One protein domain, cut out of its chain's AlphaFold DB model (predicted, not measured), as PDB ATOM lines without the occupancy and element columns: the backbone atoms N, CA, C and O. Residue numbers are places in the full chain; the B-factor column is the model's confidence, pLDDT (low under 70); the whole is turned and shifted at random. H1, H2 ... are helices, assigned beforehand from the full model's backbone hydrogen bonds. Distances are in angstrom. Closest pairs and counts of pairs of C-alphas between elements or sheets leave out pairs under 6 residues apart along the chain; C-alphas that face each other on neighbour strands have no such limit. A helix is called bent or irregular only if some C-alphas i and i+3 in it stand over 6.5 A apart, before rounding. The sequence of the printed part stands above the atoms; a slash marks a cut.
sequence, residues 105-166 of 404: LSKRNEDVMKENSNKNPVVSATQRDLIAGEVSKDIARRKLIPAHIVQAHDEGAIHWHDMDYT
ATOM      1  N   LEU A 105       8.485  17.831  92.771       64.88
ATOM      2  CA  LEU A 105       7.298  17.263  93.416       64.88
ATOM      3  C   LEU A 105       7.664  16.371  94.608       64.88
ATOM      4  O   LEU A 105       6.956  16.350  95.616       64.88
ATOM      5  N   SER A 106       8.795  15.669  94.522       64.69
ATOM      6  CA  SER A 106       9.302  14.824  95.605       64.69
ATOM      7  C   SER A 106      10.008  15.593  96.736       64.69
ATOM      8  O   SER A 106      10.399  14.967  97.723       64.69
ATOM      9  N   LYS A 107      10.150  16.929  96.628       63.59
ATOM     10  CA  LYS A 107      10.912  17.803  97.549       63.59
ATOM     11  C   LYS A 107      12.378  17.385  97.728       63.59
ATOM     12  O   LYS A 107      12.950  17.587  98.796       63.59
ATOM     13  N   ARG A 108      12.976  16.754  96.714       55.47
ATOM     14  CA  ARG A 108      14.360  16.251  96.777       55.47
ATOM     15  C   ARG A 108      15.389  17.227  96.218       55.47
ATOM     16  O   ARG A 108      16.571  17.063  96.496       55.47
ATOM     17  N   ASN A 109      14.953  18.236  95.468       62.84
ATOM     18  CA  ASN A 109      15.841  19.239  94.895       62.84
ATOM     19  C   ASN A 109      15.991  20.438  95.849       62.84
ATOM     20  O   ASN A 109      15.202  21.385  95.817       62.84
ATOM     21  N   GLU A 110      16.978  20.362  96.747       62.75
ATOM     22  CA  GLU A 110      17.240  21.432  97.718       62.75
ATOM     23  C   GLU A 110      17.696  22.737  97.058       62.75
ATOM     24  O   GLU A 110      17.378  23.802  97.583       62.75
ATOM     25  N   ASP A 111      18.400  22.671  95.925       63.94
ATOM     26  CA  ASP A 111      18.958  23.849  95.254       63.94
ATOM     27  C   ASP A 111      17.845  24.749  94.710       63.94
ATOM     28  O   ASP A 111      17.821  25.944  95.008       63.94
ATOM     29  N   VAL A 112      16.844  24.173  94.034       62.44
ATOM     30  CA  VAL A 112      15.677  24.937  93.556       62.44
ATOM     31  C   VAL A 112      14.821  25.445  94.723       62.44
ATOM     32  O   VAL A 112      14.286  26.553  94.686       62.44
ATOM     33  N   MET A 113      14.722  24.679  95.815       63.19
ATOM     34  CA  MET A 113      14.010  25.119  97.022       63.19
ATOM     35  C   MET A 113      14.738  26.246  97.780       63.19
ATOM     36  O   MET A 113      14.090  26.962  98.545       63.19
ATOM     37  N   LYS A 114      16.056  26.402  97.596       62.97
ATOM     38  CA  LYS A 114      16.905  27.398  98.277       62.97
ATOM     39  C   LYS A 114      17.294  28.592  97.398       62.97
ATOM     40  O   LYS A 114      17.816  29.563  97.940       62.97
ATOM     41  N   GLU A 115      17.009  28.561  96.093       60.34
ATOM     42  CA  GLU A 115      17.325  29.633  95.130       60.34
ATOM     43  C   GLU A 115      16.752  30.998  95.558       60.34
ATOM     44  O   GLU A 115      17.391  32.035  95.393       60.34
ATOM     45  N   ASN A 116      15.569  31.006  96.184       62.12
ATOM     46  CA  ASN A 116      14.928  32.222  96.674       62.12
ATOM     47  C   ASN A 116      14.509  32.062  98.140       62.12
ATOM     48  O   ASN A 116      13.510  31.415  98.448       62.12
ATOM     49  N   SER A 117      15.238  32.713  99.054       58.00
ATOM     50  CA  SER A 117      14.995  32.634 100.505       58.00
ATOM     51  C   SER A 117      13.602  33.101 100.936       58.00
ATOM     52  O   SER A 117      13.164  32.791 102.042       58.00
ATOM     53  N   ASN A 118      12.905  33.856 100.084       61.81
ATOM     54  CA  ASN A 118      11.559  34.346 100.352       61.81
ATOM     55  C   ASN A 118      10.469  33.398  99.809       61.81
ATOM     56  O   ASN A 118       9.286  33.672 100.016       61.81
ATOM     57  N   LYS A 119      10.802  32.338  99.051       68.00
ATOM     58  CA  LYS A 119       9.828  31.366  98.515       68.00
ATOM     59  C   LYS A 119       9.650  30.241  99.532       68.00
ATOM     60  O   LYS A 119      10.595  29.536  99.858       68.00
ATOM     61  N   ASN A 120       8.428  30.043 100.034       70.69
ATOM     62  CA  ASN A 120       8.117  28.877 100.863       70.69
ATOM     63  C   ASN A 120       7.724  27.697  99.950       70.69
ATOM     64  O   ASN A 120       6.619  27.723  99.399       70.69
ATOM     65  N   PRO A 121       8.564  26.655  99.804       65.25
ATOM     66  CA  PRO A 121       8.362  25.579  98.827       65.25
ATOM     67  C   PRO A 121       7.235  24.602  99.208       65.25
ATOM     68  O   PRO A 121       6.917  23.675  98.460       65.25
ATOM     69  N   VAL A 122       6.620  24.780 100.382       73.25
ATOM     70  CA  VAL A 122       5.445  24.011 100.820       73.25
ATOM     71  C   VAL A 122       4.140  24.643 100.326       73.25
ATOM     72  O   VAL A 122       3.128  23.953 100.234       73.25
ATOM     73  N   VAL A 123       4.142  25.938  99.997       80.38
ATOM     74  CA  VAL A 123       2.944  26.648  99.531       80.38
ATOM     75  C   VAL A 123       2.630  26.243  98.091       80.38
ATOM     76  O   VAL A 123       3.496  26.286  97.220       80.38
ATOM     77  N   SER A 124       1.370  25.894  97.819       83.38
ATOM     78  CA  SER A 124       0.941  25.399  96.504       83.38
ATOM     79  C   SER A 124       1.202  26.385  95.363       83.38
ATOM     80  O   SER A 124       1.524  25.957  94.261       83.38
ATOM     81  N   ALA A 125       1.062  27.694  95.609       86.25
ATOM     82  CA  ALA A 125       1.382  28.726  94.620       86.25
ATOM     83  C   ALA A 125       2.872  28.692  94.240       86.25
ATOM     84  O   ALA A 125       3.191  28.607  93.059       86.25
ATOM     85  N   THR A 126       3.762  28.609  95.234       85.44
ATOM     86  CA  THR A 126       5.207  28.452  95.019       85.44
ATOM     87  C   THR A 126       5.526  27.195  94.217       85.44
ATOM     88  O   THR A 126       6.328  27.244  93.298       85.44
ATOM     89  N   GLN A 127       4.896  26.057  94.525       82.31
ATOM     90  CA  GLN A 127       5.153  24.813  93.789       82.31
ATOM     91  C   GLN A 127       4.764  24.920  92.312       82.31
ATOM     92  O   GLN A 127       5.509  24.463  91.451       82.31
ATOM     93  N   ARG A 128       3.615  25.539  92.009       87.75
ATOM     94  CA  ARG A 128       3.191  25.768  90.618       87.75
ATOM     95  C   ARG A 128       4.154  26.690  89.881       87.75
ATOM     96  O   ARG A 128       4.481  26.413  88.733       87.75
ATOM     97  N   ASP A 129       4.607  27.748  90.546       89.94
ATOM     98  CA  ASP A 129       5.578  28.693  90.001       89.94
ATOM     99  C   ASP A 129       6.937  28.031  89.735       89.94
ATOM    100  O   ASP A 129       7.464  28.178  88.641       89.94
ATOM    101  N   LEU A 130       7.448  27.201  90.652       86.06
ATOM    102  CA  LEU A 130       8.689  26.443  90.439       86.06
ATOM    103  C   LEU A 130       8.582  25.470  89.256       86.06
ATOM    104  O   LEU A 130       9.502  25.384  88.450       86.06
ATOM    105  N   ILE A 131       7.452  24.768  89.112       86.06
ATOM    106  CA  ILE A 131       7.217  23.877  87.963       86.06
ATOM    107  C   ILE A 131       7.207  24.680  86.657       86.06
ATOM    108  O   ILE A 131       7.865  24.293  85.691       86.06
ATOM    109  N   ALA A 132       6.480  25.800  86.619       89.75
ATOM    110  CA  ALA A 132       6.456  26.681  85.453       89.75
ATOM    111  C   ALA A 132       7.853  27.244  85.142       89.75
ATOM    112  O   ALA A 132       8.246  27.296  83.976       89.75
ATOM    113  N   GLY A 133       8.615  27.593  86.179       89.88
ATOM    114  CA  GLY A 133       9.977  28.092  86.085       89.88
ATOM    115  C   GLY A 133      10.948  27.081  85.486       89.88
ATOM    116  O   GLY A 133      11.694  27.429  84.576       89.88
ATOM    117  N   GLU A 134      10.903  25.814  85.902       87.94
ATOM    118  CA  GLU A 134      11.762  24.770  85.321       87.94
ATOM    119  C   GLU A 134      11.414  24.473  83.859       87.94
ATOM    120  O   GLU A 134      12.305  24.345  83.014       87.94
ATOM    121  N   VAL A 135      10.121  24.450  83.524       89.12
ATOM    122  CA  VAL A 135       9.673  24.337  82.126       89.12
ATOM    123  C   VAL A 135      10.174  25.526  81.300       89.12
ATOM    124  O   VAL A 135      10.653  25.354  80.177       89.12
ATOM    125  N   SER A 136      10.104  26.733  81.859       91.50
ATOM    126  CA  SER A 136      10.572  27.961  81.221       91.50
ATOM    127  C   SER A 136      12.084  27.967  81.010       91.50
ATOM    128  O   SER A 136      12.520  28.165  79.874       91.50
ATOM    129  N   LYS A 137      12.886  27.648  82.039       90.44
ATOM    130  CA  LYS A 137      14.351  27.522  81.945       90.44
ATOM    131  C   LYS A 137      14.737  26.538  80.840       90.44
ATOM    132  O   LYS A 137      15.565  26.856  79.983       90.44
ATOM    133  N   ASP A 138      14.114  25.364  80.811       88.69
ATOM    134  CA  ASP A 138      14.406  24.334  79.817       88.69
ATOM    135  C   ASP A 138      14.085  24.790  78.380       88.69
ATOM    136  O   ASP A 138      14.945  24.727  77.492       88.69
ATOM    137  N   ILE A 139      12.882  25.320  78.141       88.94
ATOM    138  CA  ILE A 139      12.476  25.818  76.819       88.94
ATOM    139  C   ILE A 139      13.349  27.006  76.395       88.94
ATOM    140  O   ILE A 139      13.808  27.049  75.248       88.94
ATOM    141  N   ALA A 140      13.618  27.945  77.304       91.69
ATOM    142  CA  ALA A 140      14.438  29.119  77.039       91.69
ATOM    143  C   ALA A 140      15.849  28.716  76.599       91.69
ATOM    144  O   ALA A 140      16.297  29.115  75.519       91.69
ATOM    145  N   ARG A 141      16.512  27.838  77.362       91.31
ATOM    146  CA  ARG A 141      17.849  27.308  77.042       91.31
ATOM    147  C   ARG A 141      17.858  26.544  75.723       91.31
ATOM    148  O   ARG A 141      18.777  26.710  74.915       91.31
ATOM    149  N   ARG A 142      16.848  25.702  75.471       87.94
ATOM    150  CA  ARG A 142      16.833  24.838  74.283       87.94
ATOM    151  C   ARG A 142      16.482  25.587  73.002       87.94
ATOM    152  O   ARG A 142      17.105  25.351  71.962       87.94
ATOM    153  N   LYS A 143      15.467  26.449  73.053       87.00
ATOM    154  CA  LYS A 143      14.774  26.956  71.860       87.00
ATOM    155  C   LYS A 143      14.883  28.465  71.666       87.00
ATOM    156  O   LYS A 143      14.943  28.883  70.515       87.00
ATOM    157  N   LEU A 144      14.946  29.260  72.735       90.12
ATOM    158  CA  LEU A 144      14.857  30.725  72.633       90.12
ATOM    159  C   LEU A 144      16.231  31.405  72.642       90.12
ATOM    160  O   LEU A 144      16.548  32.191  71.752       90.12
ATOM    161  N   ILE A 145      17.074  31.080  73.620       92.06
ATOM    162  CA  ILE A 145      18.338  31.780  73.863       92.06
ATOM    163  C   ILE A 145      19.428  31.235  72.923       92.06
ATOM    164  O   ILE A 145      19.594  30.015  72.817       92.06
ATOM    165  N   PRO A 146      20.222  32.077  72.232       92.19
ATOM    166  CA  PRO A 146      21.340  31.618  71.407       92.19
ATOM    167  C   PRO A 146      22.348  30.761  72.189       92.19
ATOM    168  O   PRO A 146      22.668  31.036  73.337       92.19
ATOM    169  N   ALA A 147      22.899  29.722  71.552       89.44
ATOM    170  CA  ALA A 147      23.707  28.717  72.259       89.44
ATOM    171  C   ALA A 147      24.972  29.277  72.931       89.44
ATOM    172  O   ALA A 147      25.371  28.782  73.972       89.44
ATOM    173  N   HIS A 148      25.586  30.309  72.351       88.44
ATOM    174  CA  HIS A 148      26.761  30.943  72.946       88.44
ATOM    175  C   HIS A 148      26.420  31.760  74.203       88.44
ATOM    176  O   HIS A 148      27.240  31.842  75.104       88.44
ATOM    177  N   ILE A 149      25.206  32.317  74.290       93.50
ATOM    178  CA  ILE A 149      24.722  33.024  75.485       93.50
ATOM    179  C   ILE A 149      24.409  32.023  76.599       93.50
ATOM    180  O   ILE A 149      24.804  32.243  77.737       93.50
ATOM    181  N   VAL A 150      23.769  30.891  76.271       92.94
ATOM    182  CA  VAL A 150      23.540  29.802  77.241       92.94
ATOM    183  C   VAL A 150      24.867  29.271  77.778       92.94
ATOM    184  O   VAL A 150      25.021  29.139  78.983       92.94
ATOM    185  N   GLN A 151      25.846  29.038  76.900       89.31
ATOM    186  CA  GLN A 151      27.183  28.617  77.310       89.31
ATOM    187  C   GLN A 151      27.833  29.634  78.254       89.31
ATOM    188  O   GLN A 151      28.309  29.257  79.316       89.31
ATOM    189  N   ALA A 152      27.819  30.920  77.894       90.31
ATOM    190  CA  ALA A 152      28.392  31.965  78.734       90.31
ATOM    191  C   ALA A 152      27.690  32.066  80.102       90.31
ATOM    192  O   ALA A 152      28.340  32.386  81.094       90.31
ATOM    193  N   HIS A 153      26.384  31.785  80.167       93.19
ATOM    194  CA  HIS A 153      25.645  31.690  81.424       93.19
ATOM    195  C   HIS A 153      26.068  30.476  82.261       93.19
ATOM    196  O   HIS A 153      26.354  30.629  83.446       93.19
ATOM    197  N   ASP A 154      26.154  29.296  81.645       89.19
ATOM    198  CA  ASP A 154      26.531  28.044  82.315       89.19
ATOM    199  C   ASP A 154      27.981  28.069  82.831       89.19
ATOM    200  O   ASP A 154      28.284  27.504  83.879       89.19
ATOM    201  N   GLU A 155      28.877  28.753  82.116       88.62
ATOM    202  CA  GLU A 155      30.281  28.952  82.504       88.62
ATOM    203  C   GLU A 155      30.465  30.105  83.512       88.62
ATOM    204  O   GLU A 155      31.580  30.354  83.972       88.62
ATOM    205  N   GLY A 156      29.393  30.829  83.856       89.81
ATOM    206  CA  GLY A 156      29.430  31.965  84.781       89.81
ATOM    207  C   GLY A 156      30.103  33.225  84.222       89.81
ATOM    208  O   GLY A 156      30.369  34.159  84.977       89.81
ATOM    209  N   ALA A 157      30.371  33.282  82.914       90.12
ATOM    210  CA  ALA A 157      30.907  34.469  82.246       90.12
ATOM    211  C   ALA A 157      29.874  35.608  82.182       90.12
ATOM    212  O   ALA A 157      30.230  36.785  82.231       90.12
ATOM    213  N   ILE A 158      28.592  35.253  82.089       93.62
ATOM    214  CA  ILE A 158      27.453  36.163  82.241       93.62
ATOM    215  C   ILE A 158      26.401  35.521  83.148       93.62
ATOM    216  O   ILE A 158      26.440  34.326  83.425       93.62
ATOM    217  N   HIS A 159      25.400  36.297  83.554       92.81
ATOM    218  CA  HIS A 159      24.222  35.764  84.222       92.81
ATOM    219  C   HIS A 159      22.956  36.252  83.515       92.81
ATOM    220  O   HIS A 159      22.702  37.453  83.437       92.81
ATOM    221  N   TRP A 160      22.177  35.317  82.970       92.25
ATOM    222  CA  TRP A 160      20.858  35.612  82.427       92.25
ATOM    223  C   TRP A 160      19.861  35.622  83.581       92.25
ATOM    224  O   TRP A 160      19.482  34.567  84.087       92.25
ATOM    225  N   HIS A 161      19.481  36.819  84.009       91.50
ATOM    226  CA  HIS A 161      18.507  37.003  85.077       91.50
ATOM    227  C   HIS A 161      17.127  36.470  84.674       91.50
ATOM    228  O   HIS A 161      16.730  36.588  83.513       91.50
ATOM    229  N   ASP A 162      16.418  35.890  85.645       91.25
ATOM    230  CA  ASP A 162      15.002  35.508  85.539       91.25
ATOM    231  C   ASP A 162      14.709  34.584  84.337       91.25
ATOM    232  O   ASP A 162      13.717  34.716  83.609       91.25
ATOM    233  N   MET A 163      15.616  33.628  84.086       92.50
ATOM    234  CA  MET A 163      15.474  32.650  82.998       92.50
ATOM    235  C   MET A 163      14.189  31.813  83.134       92.50
ATOM    236  O   MET A 163      13.599  31.417  82.130       92.50
ATOM    237  N   ASP A 164      13.727  31.606  84.366       90.94
ATOM    238  CA  ASP A 164      12.456  30.982  84.741       90.94
ATOM    239  C   ASP A 164      11.213  31.759  84.296       90.94
ATOM    240  O   ASP A 164      10.145  31.167  84.169       90.94
ATOM    241  N   TYR A 165      11.331  33.032  83.923       92.62
ATOM    242  CA  TYR A 165      10.218  33.818  83.373       92.62
ATOM    243  C   TYR A 165      10.349  34.109  81.870       92.62
ATOM    244  O   TYR A 165       9.438  34.680  81.278       92.62
ATOM    245  N   THR A 166      11.431  33.667  81.214       90.75
ATOM    246  CA  THR A 166      11.775  34.059  79.830       90.75
ATOM    247  C   THR A 166      10.740  33.645  78.774       90.75
ATOM    248  O   THR A 166      10.626  34.313  77.747       90.75
TER     249      THR A 166
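What this domain is: This is residues 105 to 166 of the 404 residues of the protein "Anaerobic ribonucleoside-triphosphate reductase" of uncultured Clostridium sp (UniProt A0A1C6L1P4). One long helix, H2, makes a straight base, with a short helix off the same side near each end: H1 over its first half, and H3 folded back after a tight turn at its last end. The helices are only loosely assembled, and after H3 the tail, residues 155 to 166, folds back toward the middle of H2. The printed part has 62 residues with three named helices in the order H1, H2, H3 and no named strand, and its class is all helix. It is only just loose, close to compact, with a radius of gyration of the C-alphas of 12.7 A, and elongated, spanning 36 by 20 by 18 A.

Where its parts are: Start at Leu 105 and find C-alpha 110 at (17.240, 21.432, 97.718), where H1 begins; it holds residues 110 to 114. Next find C-alpha 124 at (0.941, 25.399, 96.504); from there H2, residues 124 to 144, runs 28.1 A. H2 is neither bent nor irregular, but only just: C-alphas 141 and 144 are 6.3 A apart. H3, residues 147 to 154, runs 10.5 A to C-alpha 154 at (26.531, 28.044, 82.315).

How they stand to each other: Look first at Val 112 and Leu 130: H1 and H2 are close but not clearly touching, and these are their closest C-alphas, 7.8 A apart. Farther on, H2 and H3 are also close but not clearly touching; their closest C-alphas, of Arg 141 and Val 150, are 6.2 A apart. These two helices run opposite ways at a steep tilt of 44 degrees. H1 and H3 are apart. In H1, H2 and H3, every O i to N i+4 pair is within hydrogen-bond range.

The domain as a whole: The two C-alphas farthest apart, those of Val 123 and His 148, are 36.0 A apart. The printed part has no cut. The link from H1 to H2 is short, with 9 residues, and that from H2 to H3 is tight, with 2. In the B-factor column the mean pLDDT of the printed part is 82.0; residues 105 to 119 and residue 121 are under 70.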